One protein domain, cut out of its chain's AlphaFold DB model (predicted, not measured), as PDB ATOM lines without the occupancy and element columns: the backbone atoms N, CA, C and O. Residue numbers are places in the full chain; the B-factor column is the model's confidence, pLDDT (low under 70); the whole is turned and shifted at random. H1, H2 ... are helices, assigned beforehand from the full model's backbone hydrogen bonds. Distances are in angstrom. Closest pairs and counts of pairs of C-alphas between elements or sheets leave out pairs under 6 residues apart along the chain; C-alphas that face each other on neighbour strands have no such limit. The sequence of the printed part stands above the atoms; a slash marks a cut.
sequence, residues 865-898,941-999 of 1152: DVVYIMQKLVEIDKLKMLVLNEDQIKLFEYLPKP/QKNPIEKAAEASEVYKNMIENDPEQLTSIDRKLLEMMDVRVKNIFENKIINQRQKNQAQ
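Overview. This is residues 865 to 898 and 941 to 999 of the 1152 residues of the protein "Transmembrane protein, putative" of Tetrahymena thermophila (strain SB210) (UniProt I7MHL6). Two long helical arms stick out at opposite ends of a small helical body: in its middle H2 and H3 cross, H4 packs on H2, and H5 packs on H3 with residues 985 to 989. Residues 866 to 876 of H1 make one arm and residues 990 to 999 of H5 the other, and these arms make the length. The printed part has 93 residues with five named helices, H1 to H5 in chain order, and no named strand; the class is all helix. It is loose, with a radius of gyration of the C-alphas of 15.7 A, and elongated, spanning 58 by 30 by 20 A.

Arrangement. H5, residues 979 to 999, touches H3, residues 944 to 960, with residues 985 to 989 alone; the closest C-alphas, those of Phe 985 and Ser 952, are 5.7 A apart. Their steep tilt of 69 degrees is only just short of about perpendicular. H3 touches H2, residues 886 to 892, closest at the C-alphas of Ala 951 and Leu 891, 4.8 A apart. H2 touches H4, residues 968 to 976, at a shallow tilt of 32 degrees, the same way, with the closest C-alphas, of Phe 892 and Leu 973, 6.6 A apart. H1, residues 866 to 883, is close to H2 but not clearly touching: the closest C-alphas, of Met 881 and Ile 889, are 7.3 A apart. H1 and H5 are apart. In H1, H2, H3, H4 and H5 every O i to N i+4 pair is within hydrogen-bond range.

Along the chain. H5 measures 30.1 A from first to last C-alpha and ends at C-alpha 999 (230.770, 189.742, 332.582). H1 measures 25.1 A and begins at C-alpha 866 (207.964, 225.825, 297.129); H3 measures 24.1 A, H4 12.3 A and H2 9.7 A.

Size, cuts and confidence. The C-alphas farthest apart, of Asp 865 and Ala 998, are 58.7 A apart. Residues 899 to 940 are not printed; C-alphas 898 and 941 are 18.0 A apart across this cut. No link printed whole is long. The pLDDT is under 70 at residues 867 and 941.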
ATOM      1  N   ASP A 865     205.231 227.696 294.543       70.69
ATOM      2  CA  ASP A 865     204.579 226.783 295.491       70.69
ATOM      3  C   ASP A 865     205.583 226.150 296.467       70.69
ATOM      4  O   ASP A 865     205.193 225.755 297.555       70.69
ATOM      5  N   VAL A 866     206.890 226.150 296.171       73.50
ATOM      6  CA  VAL A 866     207.964 225.825 297.129       73.50
ATOM      7  C   VAL A 866     207.818 226.577 298.462       73.50
ATOM      8  O   VAL A 866     208.125 226.004 299.501       73.50
ATOM      9  N   VAL A 867     207.311 227.818 298.490       68.44
ATOM     10  CA  VAL A 867     207.057 228.533 299.759       68.44
ATOM     11  C   VAL A 867     205.889 227.904 300.528       68.44
ATOM     12  O   VAL A 867     205.982 227.734 301.743       68.44
ATOM     13  N   TYR A 868     204.820 227.518 299.828       78.56
ATOM     14  CA  TYR A 868     203.663 226.827 300.402       78.56
ATOM     15  C   TYR A 868     204.024 225.403 300.853       78.56
ATOM     16  O   TYR A 868     203.715 225.021 301.976       78.56
ATOM     17  N   ILE A 869     204.764 224.655 300.032       78.75
ATOM     18  CA  ILE A 869     205.296 223.318 300.324       78.75
ATOM     19  C   ILE A 869     206.225 223.372 301.540       78.75
ATOM     20  O   ILE A 869     206.041 222.593 302.466       78.75
ATOM     21  N   MET A 870     207.166 224.322 301.609       72.69
ATOM     22  CA  MET A 870     208.033 224.498 302.785       72.69
ATOM     23  C   MET A 870     207.236 224.863 304.042       72.69
ATOM     24  O   MET A 870     207.544 224.365 305.123       72.69
ATOM     25  N   GLN A 871     206.188 225.685 303.926       80.31
ATOM     26  CA  GLN A 871     205.292 225.946 305.053       80.31
ATOM     27  C   GLN A 871     204.513 224.682 305.463       80.31
ATOM     28  O   GLN A 871     204.377 224.419 306.656       80.31
ATOM     29  N   LYS A 872     204.058 223.864 304.509       84.62
ATOM     30  CA  LYS A 872     203.365 222.598 304.784       84.62
ATOM     31  C   LYS A 872     204.282 221.540 305.395       84.62
ATOM     32  O   LYS A 872     203.852 220.863 306.317       84.62
ATOM     33  N   LEU A 873     205.545 221.457 304.979       80.88
ATOM     34  CA  LEU A 873     206.560 220.620 305.629       80.88
ATOM     35  C   LEU A 873     206.779 221.053 307.089       80.88
ATOM     36  O   LEU A 873     206.729 220.217 307.983       80.88
ATOM     37  N   VAL A 874     206.886 222.360 307.356       85.69
ATOM     38  CA  VAL A 874     206.934 222.911 308.727       85.69
ATOM     39  C   VAL A 874     205.675 222.588 309.542       85.69
ATOM     40  O   VAL A 874     205.765 222.353 310.745       85.69
ATOM     41  N   GLU A 875     204.492 222.614 308.931       88.88
ATOM     42  CA  GLU A 875     203.235 222.248 309.599       88.88
ATOM     43  C   GLU A 875     203.164 220.735 309.889       88.88
ATOM     44  O   GLU A 875     202.688 220.353 310.956       88.88
ATOM     45  N   ILE A 876     203.716 219.889 309.012       87.50
ATOM     46  CA  ILE A 876     203.845 218.436 309.212       87.50
ATOM     47  C   ILE A 876     204.852 218.108 310.326       87.50
ATOM     48  O   ILE A 876     204.524 217.318 311.207       87.50
ATOM     49  N   ASP A 877     206.033 218.735 310.358       86.12
ATOM     50  CA  ASP A 877     207.011 218.516 311.439       86.12
ATOM     51  C   ASP A 877     206.469 218.970 312.806       86.12
ATOM     52  O   ASP A 877     206.701 218.307 313.817       86.12
ATOM     53  N   LYS A 878     205.669 220.043 312.852       89.94
ATOM     54  CA  LYS A 878     204.953 220.446 314.077       89.94
ATOM     55  C   LYS A 878     203.886 219.441 314.498       89.94
ATOM     56  O   LYS A 878     203.732 219.209 315.692       89.94
ATOM     57  N   LEU A 879     203.155 218.856 313.547       90.88
ATOM     58  CA  LEU A 879     202.170 217.815 313.840       90.88
ATOM     59  C   LEU A 879     202.858 216.554 314.383       90.88
ATOM     60  O   LEU A 879     202.437 216.030 315.407       90.88
ATOM     61  N   LYS A 880     203.970 216.136 313.770       93.88
ATOM     62  CA  LYS A 880     204.866 215.081 314.271       93.88
ATOM     63  C   LYS A 880     205.316 215.362 315.712       93.88
ATOM     64  O   LYS A 880     205.167 214.486 316.552       93.88
ATOM     65  N   MET A 881     205.777 216.579 316.018       91.38
ATOM     66  CA  MET A 881     206.175 216.987 317.380       91.38
ATOM     67  C   MET A 881     205.027 217.075 318.405       91.38
ATOM     68  O   MET A 881     205.298 217.221 319.593       91.38
ATOM     69  N   LEU A 882     203.766 217.045 317.964       92.94
ATOM     70  CA  LEU A 882     202.582 217.135 318.829       92.94
ATOM     71  C   LEU A 882     201.883 215.779 319.009       92.94
ATOM     72  O   LEU A 882     201.253 215.551 320.036       92.94
ATOM     73  N   VAL A 883     201.983 214.895 318.010       94.94
ATOM     74  CA  VAL A 883     201.358 213.562 317.992       94.94
ATOM     75  C   VAL A 883     202.303 212.470 318.502       94.94
ATOM     76  O   VAL A 883     201.824 211.465 319.018       94.94
ATOM     77  N   LEU A 884     203.621 212.647 318.360       96.06
ATOM     78  CA  LEU A 884     204.629 211.666 318.764       96.06
ATOM     79  C   LEU A 884     205.441 212.156 319.972       96.06
ATOM     80  O   LEU A 884     205.900 213.298 320.002       96.06
ATOM     81  N   ASN A 885     205.684 211.259 320.928       95.50
ATOM     82  CA  ASN A 885     206.640 211.471 322.020       95.50
ATOM     83  C   ASN A 885     208.091 211.516 321.496       95.50
ATOM     84  O   ASN A 885     208.375 211.047 320.396       95.50
ATOM     85  N   GLU A 886     209.041 212.032 322.284       95.81
ATOM     86  CA  GLU A 886     210.437 212.223 321.839       95.81
ATOM     87  C   GLU A 886     211.088 210.934 321.299       95.81
ATOM     88  O   GLU A 886     211.767 210.948 320.273       95.81
ATOM     89  N   ASP A 887     210.817 209.799 321.936       96.19
ATOM     90  CA  ASP A 887     211.340 208.501 321.510       96.19
ATOM     91  C   ASP A 887     210.656 207.994 320.232       96.19
ATOM     92  O   ASP A 887     211.324 207.586 319.280       96.19
ATOM     93  N   GLN A 888     209.336 208.151 320.134       96.50
ATOM     94  CA  GLN A 888     208.588 207.905 318.898       96.50
ATOM     95  C   GLN A 888     209.106 208.773 317.735       96.50
ATOM     96  O   GLN A 888     209.167 208.299 316.603       96.50
ATOM     97  N   ILE A 889     209.548 210.010 318.000       95.88
ATOM     98  CA  ILE A 889     210.191 210.897 317.015       95.88
ATOM     99  C   ILE A 889     211.557 210.352 316.578       95.88
ATOM    100  O   ILE A 889     211.804 210.276 315.373       95.88
ATOM    101  N   LYS A 890     212.430 209.948 317.515       96.12
ATOM    102  CA  LYS A 890     213.745 209.347 317.205       96.12
ATOM    103  C   LYS A 890     213.589 208.107 316.317       96.12
ATOM    104  O   LYS A 890     214.311 207.966 315.330       96.12
ATOM    105  N   LEU A 891     212.612 207.250 316.627       96.06
ATOM    106  CA  LEU A 891     212.316 206.043 315.853       96.06
ATOM    107  C   LEU A 891     211.717 206.376 314.474       96.06
ATOM    108  O   LEU A 891     212.175 205.850 313.460       96.06
ATOM    109  N   PHE A 892     210.754 207.304 314.416       95.62
ATOM    110  CA  PHE A 892     210.135 207.774 313.170       95.62
ATOM    111  C   PHE A 892     211.151 208.411 312.208       95.62
ATOM    112  O   PHE A 892     211.075 208.202 310.999       95.62
ATOM    113  N   GLU A 893     212.138 209.154 312.715       94.19
ATOM    114  CA  GLU A 893     213.194 209.752 311.886       94.19
ATOM    115  C   GLU A 893     214.178 208.744 311.277       94.19
ATOM    116  O   GLU A 893     214.921 209.112 310.361       94.19
ATOM    117  N   TYR A 894     214.171 207.495 311.749       94.81
ATOM    118  CA  TYR A 894     214.956 206.397 311.188       94.81
ATOM    119  C   TYR A 894     214.156 205.504 310.219       94.81
ATOM    120  O   TYR A 894     214.724 204.602 309.601       94.81
ATOM    121  N   LEU A 895     212.855 205.759 310.034       93.06
ATOM    122  CA  LEU A 895     212.048 205.052 309.039       93.06
ATOM    123  C   LEU A 895     212.528 205.363 307.605       93.06
ATOM    124  O   LEU A 895     212.937 206.494 307.311       93.06
ATOM    125  N   PRO A 896     212.466 204.383 306.681       86.06
ATOM    126  CA  PRO A 896     212.878 204.587 305.299       86.06
ATOM    127  C   PRO A 896     211.994 205.642 304.623       86.06
ATOM    128  O   PRO A 896     210.778 205.488 304.504       86.06
ATOM    129  N   LYS A 897     212.615 206.731 304.161       84.38
ATOM    130  CA  LYS A 897     211.917 207.792 303.423       84.38
ATOM    131  C   LYS A 897     211.431 207.253 302.069       84.38
ATOM    132  O   LYS A 897     212.191 206.537 301.414       84.38
ATOM    133  N   PRO A 898     210.214 207.608 301.614       73.06
ATOM    134  CA  PRO A 898     209.702 207.149 300.327       73.06
ATOM    135  C   PRO A 898     210.596 207.638 299.182       73.06
ATOM    136  O   PRO A 898     210.914 208.826 299.089       73.06
ATOM    137  N   GLN A 941     220.386 218.392 311.302       67.75
ATOM    138  CA  GLN A 941     220.615 217.090 310.677       67.75
ATOM    139  C   GLN A 941     221.689 216.308 311.447       67.75
ATOM    140  O   GLN A 941     222.854 216.287 311.053       67.75
ATOM    141  N   LYS A 942     221.274 215.648 312.541       82.19
ATOM    142  CA  LYS A 942     222.058 214.595 313.209       82.19
ATOM    143  C   LYS A 942     222.596 213.599 312.181       82.19
ATOM    144  O   LYS A 942     221.903 213.271 311.211       82.19
ATOM    145  N   ASN A 943     223.810 213.105 312.401       89.81
ATOM    146  CA  ASN A 943     224.478 212.181 311.488       89.81
ATOM    147  C   ASN A 943     223.622 210.903 311.300       89.81
ATOM    148  O   ASN A 943     223.044 210.423 312.275       89.81
ATOM    149  N   PRO A 944     223.532 210.290 310.104       88.69
ATOM    150  CA  PRO A 944     222.817 209.020 309.929       88.69
ATOM    151  C   PRO A 944     223.234 207.908 310.913       88.69
ATOM    152  O   PRO A 944     222.397 207.101 311.308       88.69
ATOM    153  N   ILE A 945     224.499 207.895 311.354       91.38
ATOM    154  CA  ILE A 945     225.031 206.965 312.368       91.38
ATOM    155  C   ILE A 945     224.517 207.307 313.778       91.38
ATOM    156  O   ILE A 945     224.211 206.414 314.562       91.38
ATOM    157  N   GLU A 946     224.399 208.594 314.096       93.00
ATOM    158  CA  GLU A 946     223.872 209.118 315.364       93.00
ATOM    159  C   GLU A 946     222.369 208.823 315.478       93.00
ATOM    160  O   GLU A 946     221.928 208.237 316.462       93.00
ATOM    161  N   LYS A 947     221.602 209.075 314.406       94.50
ATOM    162  CA  LYS A 947     220.189 208.669 314.302       94.50
ATOM    163  C   LYS A 947     220.010 207.154 314.448       94.50
ATOM    164  O   LYS A 947     219.082 206.722 315.121       94.50
ATOM    165  N   ALA A 948     220.903 206.347 313.866       94.94
ATOM    166  CA  ALA A 948     220.882 204.890 314.029       94.94
ATOM    167  C   ALA A 948     221.174 204.446 315.473       94.94
ATOM    168  O   ALA A 948     220.621 203.448 315.933       94.94
ATOM    169  N   ALA A 949     222.038 205.169 316.193       95.19
ATOM    170  CA  ALA A 949     222.330 204.898 317.595       95.19
ATOM    171  C   ALA A 949     221.119 205.220 318.487       95.19
ATOM    172  O   ALA A 949     220.681 204.340 319.225       95.19
ATOM    173  N   GLU A 950     220.540 206.416 318.342       96.50
ATOM    174  CA  GLU A 950     219.363 206.867 319.101       96.50
ATOM    175  C   GLU A 950     218.130 205.999 318.828       96.50
ATOM    176  O   GLU A 950     217.475 205.540 319.761       96.50
ATOM    177  N   ALA A 951     217.835 205.700 317.558       96.75
ATOM    178  CA  ALA A 951     216.727 204.818 317.197       96.75
ATOM    179  C   ALA A 951     216.932 203.387 317.726       96.75
ATOM    180  O   ALA A 951     215.970 202.747 318.138       96.75
ATOM    181  N   SER A 952     218.175 202.896 317.771       96.88
ATOM    182  CA  SER A 952     218.499 201.588 318.353       96.88
ATOM    183  C   SER A 952     218.357 201.546 319.876       96.88
ATOM    184  O   SER A 952     218.085 200.474 320.414       96.88
ATOM    185  N   GLU A 953     218.586 202.661 320.568       96.31
ATOM    186  CA  GLU A 953     218.418 202.776 322.018       96.31
ATOM    187  C   GLU A 953     216.935 202.884 322.387       96.31
ATOM    188  O   GLU A 953     216.449 202.118 323.214       96.31
ATOM    189  N   VAL A 954     216.177 203.719 321.674       96.88
ATOM    190  CA  VAL A 954     214.714 203.778 321.799       96.88
ATOM    191  C   VAL A 954     214.062 202.429 321.522       96.88
ATOM    192  O   VAL A 954     213.220 201.985 322.295       96.88
ATOM    193  N   TYR A 955     214.454 201.761 320.436       97.31
ATOM    194  CA  TYR A 955     213.917 200.454 320.070       97.31
ATOM    195  C   TYR A 955     214.165 199.404 321.162       97.31
ATOM    196  O   TYR A 955     213.285 198.599 321.451       97.31
ATOM    197  N   LYS A 956     215.332 199.455 321.820       95.69
ATOM    198  CA  LYS A 956     215.617 198.638 323.002       95.69
ATOM    199  C   LYS A 956     214.664 198.983 324.148       95.69
ATOM    200  O   LYS A 956     214.012 198.081 324.661       95.69
ATOM    201  N   ASN A 957     214.534 200.259 324.509       95.25
ATOM    202  CA  ASN A 957     213.676 200.693 325.618       95.25
ATOM    203  C   ASN A 957     212.199 200.315 325.383       95.25
ATOM    204  O   ASN A 957     211.534 199.829 326.290       95.25
ATOM    205  N   MET A 958     211.697 200.449 324.150       95.19
ATOM    206  CA  MET A 958     210.337 200.042 323.764       95.19
ATOM    207  C   MET A 958     210.090 198.524 323.835       95.19
ATOM    208  O   MET A 958     208.938 198.115 323.929       95.19
ATOM    209  N   ILE A 959     211.137 197.693 323.780       94.06
ATOM    210  CA  ILE A 959     211.046 196.221 323.849       94.06
ATOM    211  C   ILE A 959     211.396 195.682 325.249       94.06
ATOM    212  O   ILE A 959     211.002 194.570 325.593       94.06
ATOM    213  N   GLU A 960     212.142 196.441 326.056       92.56
ATOM    214  CA  GLU A 960     212.484 196.088 327.442       92.56
ATOM    215  C   GLU A 960     211.461 196.599 328.470       92.56
ATOM    216  O   GLU A 960     211.358 196.016 329.547       92.56
ATOM    217  N   ASN A 961     210.657 197.609 328.122       90.19
ATOM    218  CA  ASN A 961     209.417 197.933 328.832       90.19
ATOM    219  C   ASN A 961     208.339 196.859 328.572       90.19
ATOM    220  O   ASN A 961     208.328 196.237 327.508       90.19
ATOM    221  N   ASP A 962     207.401 196.671 329.510       86.00
ATOM    222  CA  ASP A 962     206.355 195.644 329.385       86.00
ATOM    223  C   ASP A 962     205.566 195.773 328.065       86.00
ATOM    224  O   ASP A 962     205.073 196.862 327.744       86.00
ATOM    225  N   PRO A 963     205.331 194.671 327.326       87.94
ATOM    226  CA  PRO A 963     204.646 194.716 326.031       87.94
ATOM    227  C   PRO A 963     203.179 195.172 326.128       87.94
ATOM    228  O   PRO A 963     202.591 195.584 325.127       87.94
ATOM    229  N   GLU A 964     202.586 195.140 327.324       90.00
ATOM    230  CA  GLU A 964     201.255 195.693 327.595       90.00
ATOM    231  C   GLU A 964     201.237 197.233 327.567       90.00
ATOM    232  O   GLU A 964     200.227 197.824 327.182       90.00
ATOM    233  N   GLN A 965     202.360 197.885 327.898       92.62
ATOM    234  CA  GLN A 965     202.491 199.348 327.951       92.62
ATOM    235  C   GLN A 965     202.737 199.992 326.571       92.62
ATOM    236  O   GLN A 965     202.561 201.202 326.419       92.62
ATOM    237  N   LEU A 966     203.093 199.207 325.546       95.38
ATOM    238  CA  LEU A 966     203.276 199.687 324.169       95.38
ATOM    239  C   LEU A 966     201.985 200.311 323.621       95.38
ATOM    240  O   LEU A 966     200.984 199.610 323.429       95.38
ATOM    241  N   THR A 967     202.007 201.602 323.283       95.62
ATOM    242  CA  THR A 967     200.843 202.278 322.689       95.62
ATOM    243  C   THR A 967     200.568 201.769 321.271       95.62
ATOM    244  O   THR A 967     201.417 201.154 320.621       95.62
ATOM    245  N   SER A 968     199.377 202.050 320.736       96.19
ATOM    246  CA  SER A 968     199.051 201.745 319.333       96.19
ATOM    247  C   SER A 968     199.992 202.439 318.336       96.19
ATOM    248  O   SER A 968     200.249 201.895 317.262       96.19
ATOM    249  N   ILE A 969     200.541 203.603 318.706       96.38
ATOM    250  CA  ILE A 969     201.536 204.338 317.919       96.38
ATOM    251  C   ILE A 969     202.878 203.602 317.941       96.38
ATOM    252  O   ILE A 969     203.433 203.356 316.873       96.38
ATOM    253  N   ASP A 970     203.365 203.180 319.114       96.06
ATOM    254  CA  ASP A 970     204.635 202.439 319.228       96.06
ATOM    255  C   ASP A 970     204.584 201.147 318.416       96.06
ATOM    256  O   ASP A 970     205.458 200.896 317.587       96.06
ATOM    257  N   ARG A 971     203.499 200.371 318.562       96.06
ATOM    258  CA  ARG A 971     203.269 199.144 317.783       96.06
ATOM    259  C   ARG A 971     203.319 199.414 316.279       96.06
ATOM    260  O   ARG A 971     203.916 198.625 315.554       96.06
ATOM    261  N   LYS A 972     202.745 200.527 315.799       96.94
ATOM    262  CA  LYS A 972     202.739 200.858 314.365       96.94
ATOM    263  C   LYS A 972     204.080 201.398 313.861       96.94
ATOM    264  O   LYS A 972     204.470 201.065 312.747       96.94
ATOM    265  N   LEU A 973     204.811 202.169 314.669       96.19
ATOM    266  CA  LEU A 973     206.177 202.602 314.351       96.19
ATOM    267  C   LEU A 973     207.126 201.404 314.266       96.19
ATOM    268  O   LEU A 973     207.857 201.277 313.285       96.19
ATOM    269  N   LEU A 974     207.049 200.492 315.242       95.75
ATOM    270  CA  LEU A 974     207.762 199.218 315.228       95.75
ATOM    271  C   LEU A 974     207.379 198.401 313.988       95.75
ATOM    272  O   LEU A 974     208.264 197.969 313.257       95.75
ATOM    273  N   GLU A 975     206.088 198.238 313.676       95.56
ATOM    274  CA  GLU A 975     205.633 197.539 312.464       95.56
ATOM    275  C   GLU A 975     206.269 198.131 311.190       95.56
ATOM    276  O   GLU A 975     206.833 197.380 310.395       95.56
ATOM    277  N   MET A 976     206.266 199.462 311.047       94.94
ATOM    278  CA  MET A 976     206.754 200.196 309.867       94.94
ATOM    279  C   MET A 976     208.281 200.203 309.667       94.94
ATOM    280  O   MET A 976     208.739 200.581 308.587       94.94
ATOM    281  N   MET A 977     209.087 199.798 310.652       94.88
ATOM    282  CA  MET A 977     210.541 199.677 310.469       94.88
ATOM    283  C   MET A 977     210.908 198.532 309.506       94.88
ATOM    284  O   MET A 977     210.333 197.440 309.567       94.88
ATOM    285  N   ASP A 978     211.923 198.755 308.663       95.25
ATOM    286  CA  ASP A 978     212.500 197.728 307.779       95.25
ATOM    287  C   ASP A 978     212.930 196.500 308.599       95.25
ATOM    288  O   ASP A 978     213.609 196.625 309.622       95.25
ATOM    289  N   VAL A 979     212.549 195.304 308.144       94.69
ATOM    290  CA  VAL A 979     212.844 194.030 308.823       94.69
ATOM    291  C   VAL A 979     214.345 193.854 309.065       94.69
ATOM    292  O   VAL A 979     214.755 193.383 310.118       94.69
ATOM    293  N   ARG A 980     215.201 194.316 308.151       94.69
ATOM    294  CA  ARG A 980     216.660 194.238 308.310       94.69
ATOM    295  C   ARG A 980     217.159 195.162 309.420       94.69
ATOM    296  O   ARG A 980     218.099 194.802 310.120       94.69
ATOM    297  N   VAL A 981     216.524 196.321 309.614       93.25
ATOM    298  CA  VAL A 981     216.844 197.246 310.714       93.25
ATOM    299  C   VAL A 981     216.432 196.649 312.058       93.25
ATOM    300  O   VAL A 981     217.246 196.670 312.979       93.25
ATOM    301  N   LYS A 982     215.230 196.053 312.150       95.56
ATOM    302  CA  LYS A 982     214.788 195.285 313.332       95.56
ATOM    303  C   LYS A 982     215.821 194.224 313.691       95.56
ATOM    304  O   LYS A 982     216.424 194.305 314.753       95.56
ATOM    305  N   ASN A 983     216.147 193.346 312.743       95.19
ATOM    306  CA  ASN A 983     217.123 192.277 312.941       95.19
ATOM    307  C   ASN A 983     218.499 192.816 313.387       95.19
ATOM    308  O   ASN A 983     219.155 192.194 314.217       95.19
ATOM    309  N   ILE A 984     218.970 193.961 312.874       95.56
ATOM    310  CA  ILE A 984     220.237 194.577 313.317       95.56
ATOM    311  C   ILE A 984     220.138 195.088 314.764       95.56
ATOM    312  O   ILE A 984     221.074 194.898 315.544       95.56
ATOM    313  N   PHE A 985     219.025 195.720 315.141       96.44
ATOM    314  CA  PHE A 985     218.819 196.237 316.496       96.44
ATOM    315  C   PHE A 985     218.598 195.102 317.512       96.44
ATOM    316  O   PHE A 985     219.247 195.097 318.557       96.44
ATOM    317  N   GLU A 986     217.786 194.096 317.182       95.12
ATOM    318  CA  GLU A 986     217.590 192.868 317.964       95.12
ATOM    319  C   GLU A 986     218.919 192.135 318.185       95.12
ATOM    320  O   GLU A 986     219.295 191.872 319.327       95.12
ATOM    321  N   ASN A 987     219.703 191.900 317.124       94.06
ATOM    322  CA  ASN A 987     221.031 191.296 317.251       94.06
ATOM    323  C   ASN A 987     221.963 192.134 318.139       94.06
ATOM    324  O   ASN A 987     222.724 191.569 318.924       94.06
ATOM    325  N   LYS A 988     221.913 193.470 318.072       93.69
ATOM    326  CA  LYS A 988     222.701 194.345 318.958       93.69
ATOM    327  C   LYS A 988     222.270 194.213 320.428       93.69
ATOM    328  O   LYS A 988     223.141 194.184 321.296       93.69
ATOM    329  N   ILE A 989     220.971 194.079 320.707       93.19
ATOM    330  CA  ILE A 989     220.429 193.840 322.058       93.19
ATOM    331  C   ILE A 989     220.856 192.457 322.572       93.19
ATOM    332  O   ILE A 989     221.383 192.359 323.679       93.19
ATOM    333  N   ILE A 990     220.719 191.403 321.760       93.44
ATOM    334  CA  ILE A 990     221.142 190.030 322.097       93.44
ATOM    335  C   ILE A 990     222.642 189.990 322.420       93.44
ATOM    336  O   ILE A 990     223.029 189.513 323.486       93.44
ATOM    337  N   ASN A 991     223.486 190.573 321.562       92.75
ATOM    338  CA  ASN A 991     224.931 190.663 321.791       92.75
ATOM    339  C   ASN A 991     225.287 191.490 323.044       92.75
ATOM    340  O   ASN A 991     226.292 191.205 323.696       92.75
ATOM    341  N   GLN A 992     224.497 192.511 323.405       92.62
ATOM    342  CA  GLN A 992     224.702 193.250 324.656       92.62
ATOM    343  C   GLN A 992     224.329 192.395 325.876       92.62
ATOM    344  O   GLN A 992     225.095 192.347 326.835       92.62
ATOM    345  N   ARG A 993     223.200 191.675 325.833       90.06
ATOM    346  CA  ARG A 993     222.775 190.771 326.916       90.06
ATOM    347  C   ARG A 993     223.794 189.650 327.145       90.06
ATOM    348  O   ARG A 993     224.200 189.451 328.285       90.06
ATOM    349  N   GLN A 994     224.297 189.022 326.078       93.19
ATOM    350  CA  GLN A 994     225.355 188.004 326.156       93.19
ATOM    351  C   GLN A 994     226.658 188.543 326.767       93.19
ATOM    352  O   GLN A 994     227.265 187.875 327.600       93.19
ATOM    353  N   LYS A 995     227.080 189.767 326.417       93.44
ATOM    354  CA  LYS A 995     228.257 190.402 327.040       93.44
ATOM    355  C   LYS A 995     228.053 190.681 328.526       93.44
ATOM    356  O   LYS A 995     228.957 190.420 329.313       93.44
ATOM    357  N   ASN A 996     226.874 191.166 328.911       91.56
ATOM    358  CA  ASN A 996     226.547 191.403 330.313       91.56
ATOM    359  C   ASN A 996     226.509 190.082 331.105       91.56
ATOM    360  O   ASN A 996     227.036 190.031 332.212       91.56
ATOM    361  N   GLN A 997     225.960 189.004 330.530       93.31
ATOM    362  CA  GLN A 997     225.982 187.658 331.122       93.31
ATOM    363  C   GLN A 997     227.417 187.148 331.311       93.31
ATOM    364  O   GLN A 997     227.794 186.835 332.435       93.31
ATOM    365  N   ALA A 998     228.250 187.189 330.268       93.25
ATOM    366  CA  ALA A 998     229.656 186.784 330.354       93.25
ATOM    367  C   ALA A 998     230.459 187.613 331.379       93.25
ATOM    368  O   ALA A 998     231.345 187.084 332.047       93.25
ATOM    369  N   GLN A 999     230.143 188.902 331.556       92.12
ATOM    370  CA  GLN A 999     230.770 189.742 332.582       92.12
ATOM    371  C   GLN A 999     230.290 189.396 334.004       92.12
ATOM    372  O   GLN A 999     231.086 189.430 334.942       92.12
TER     373      GLN A 999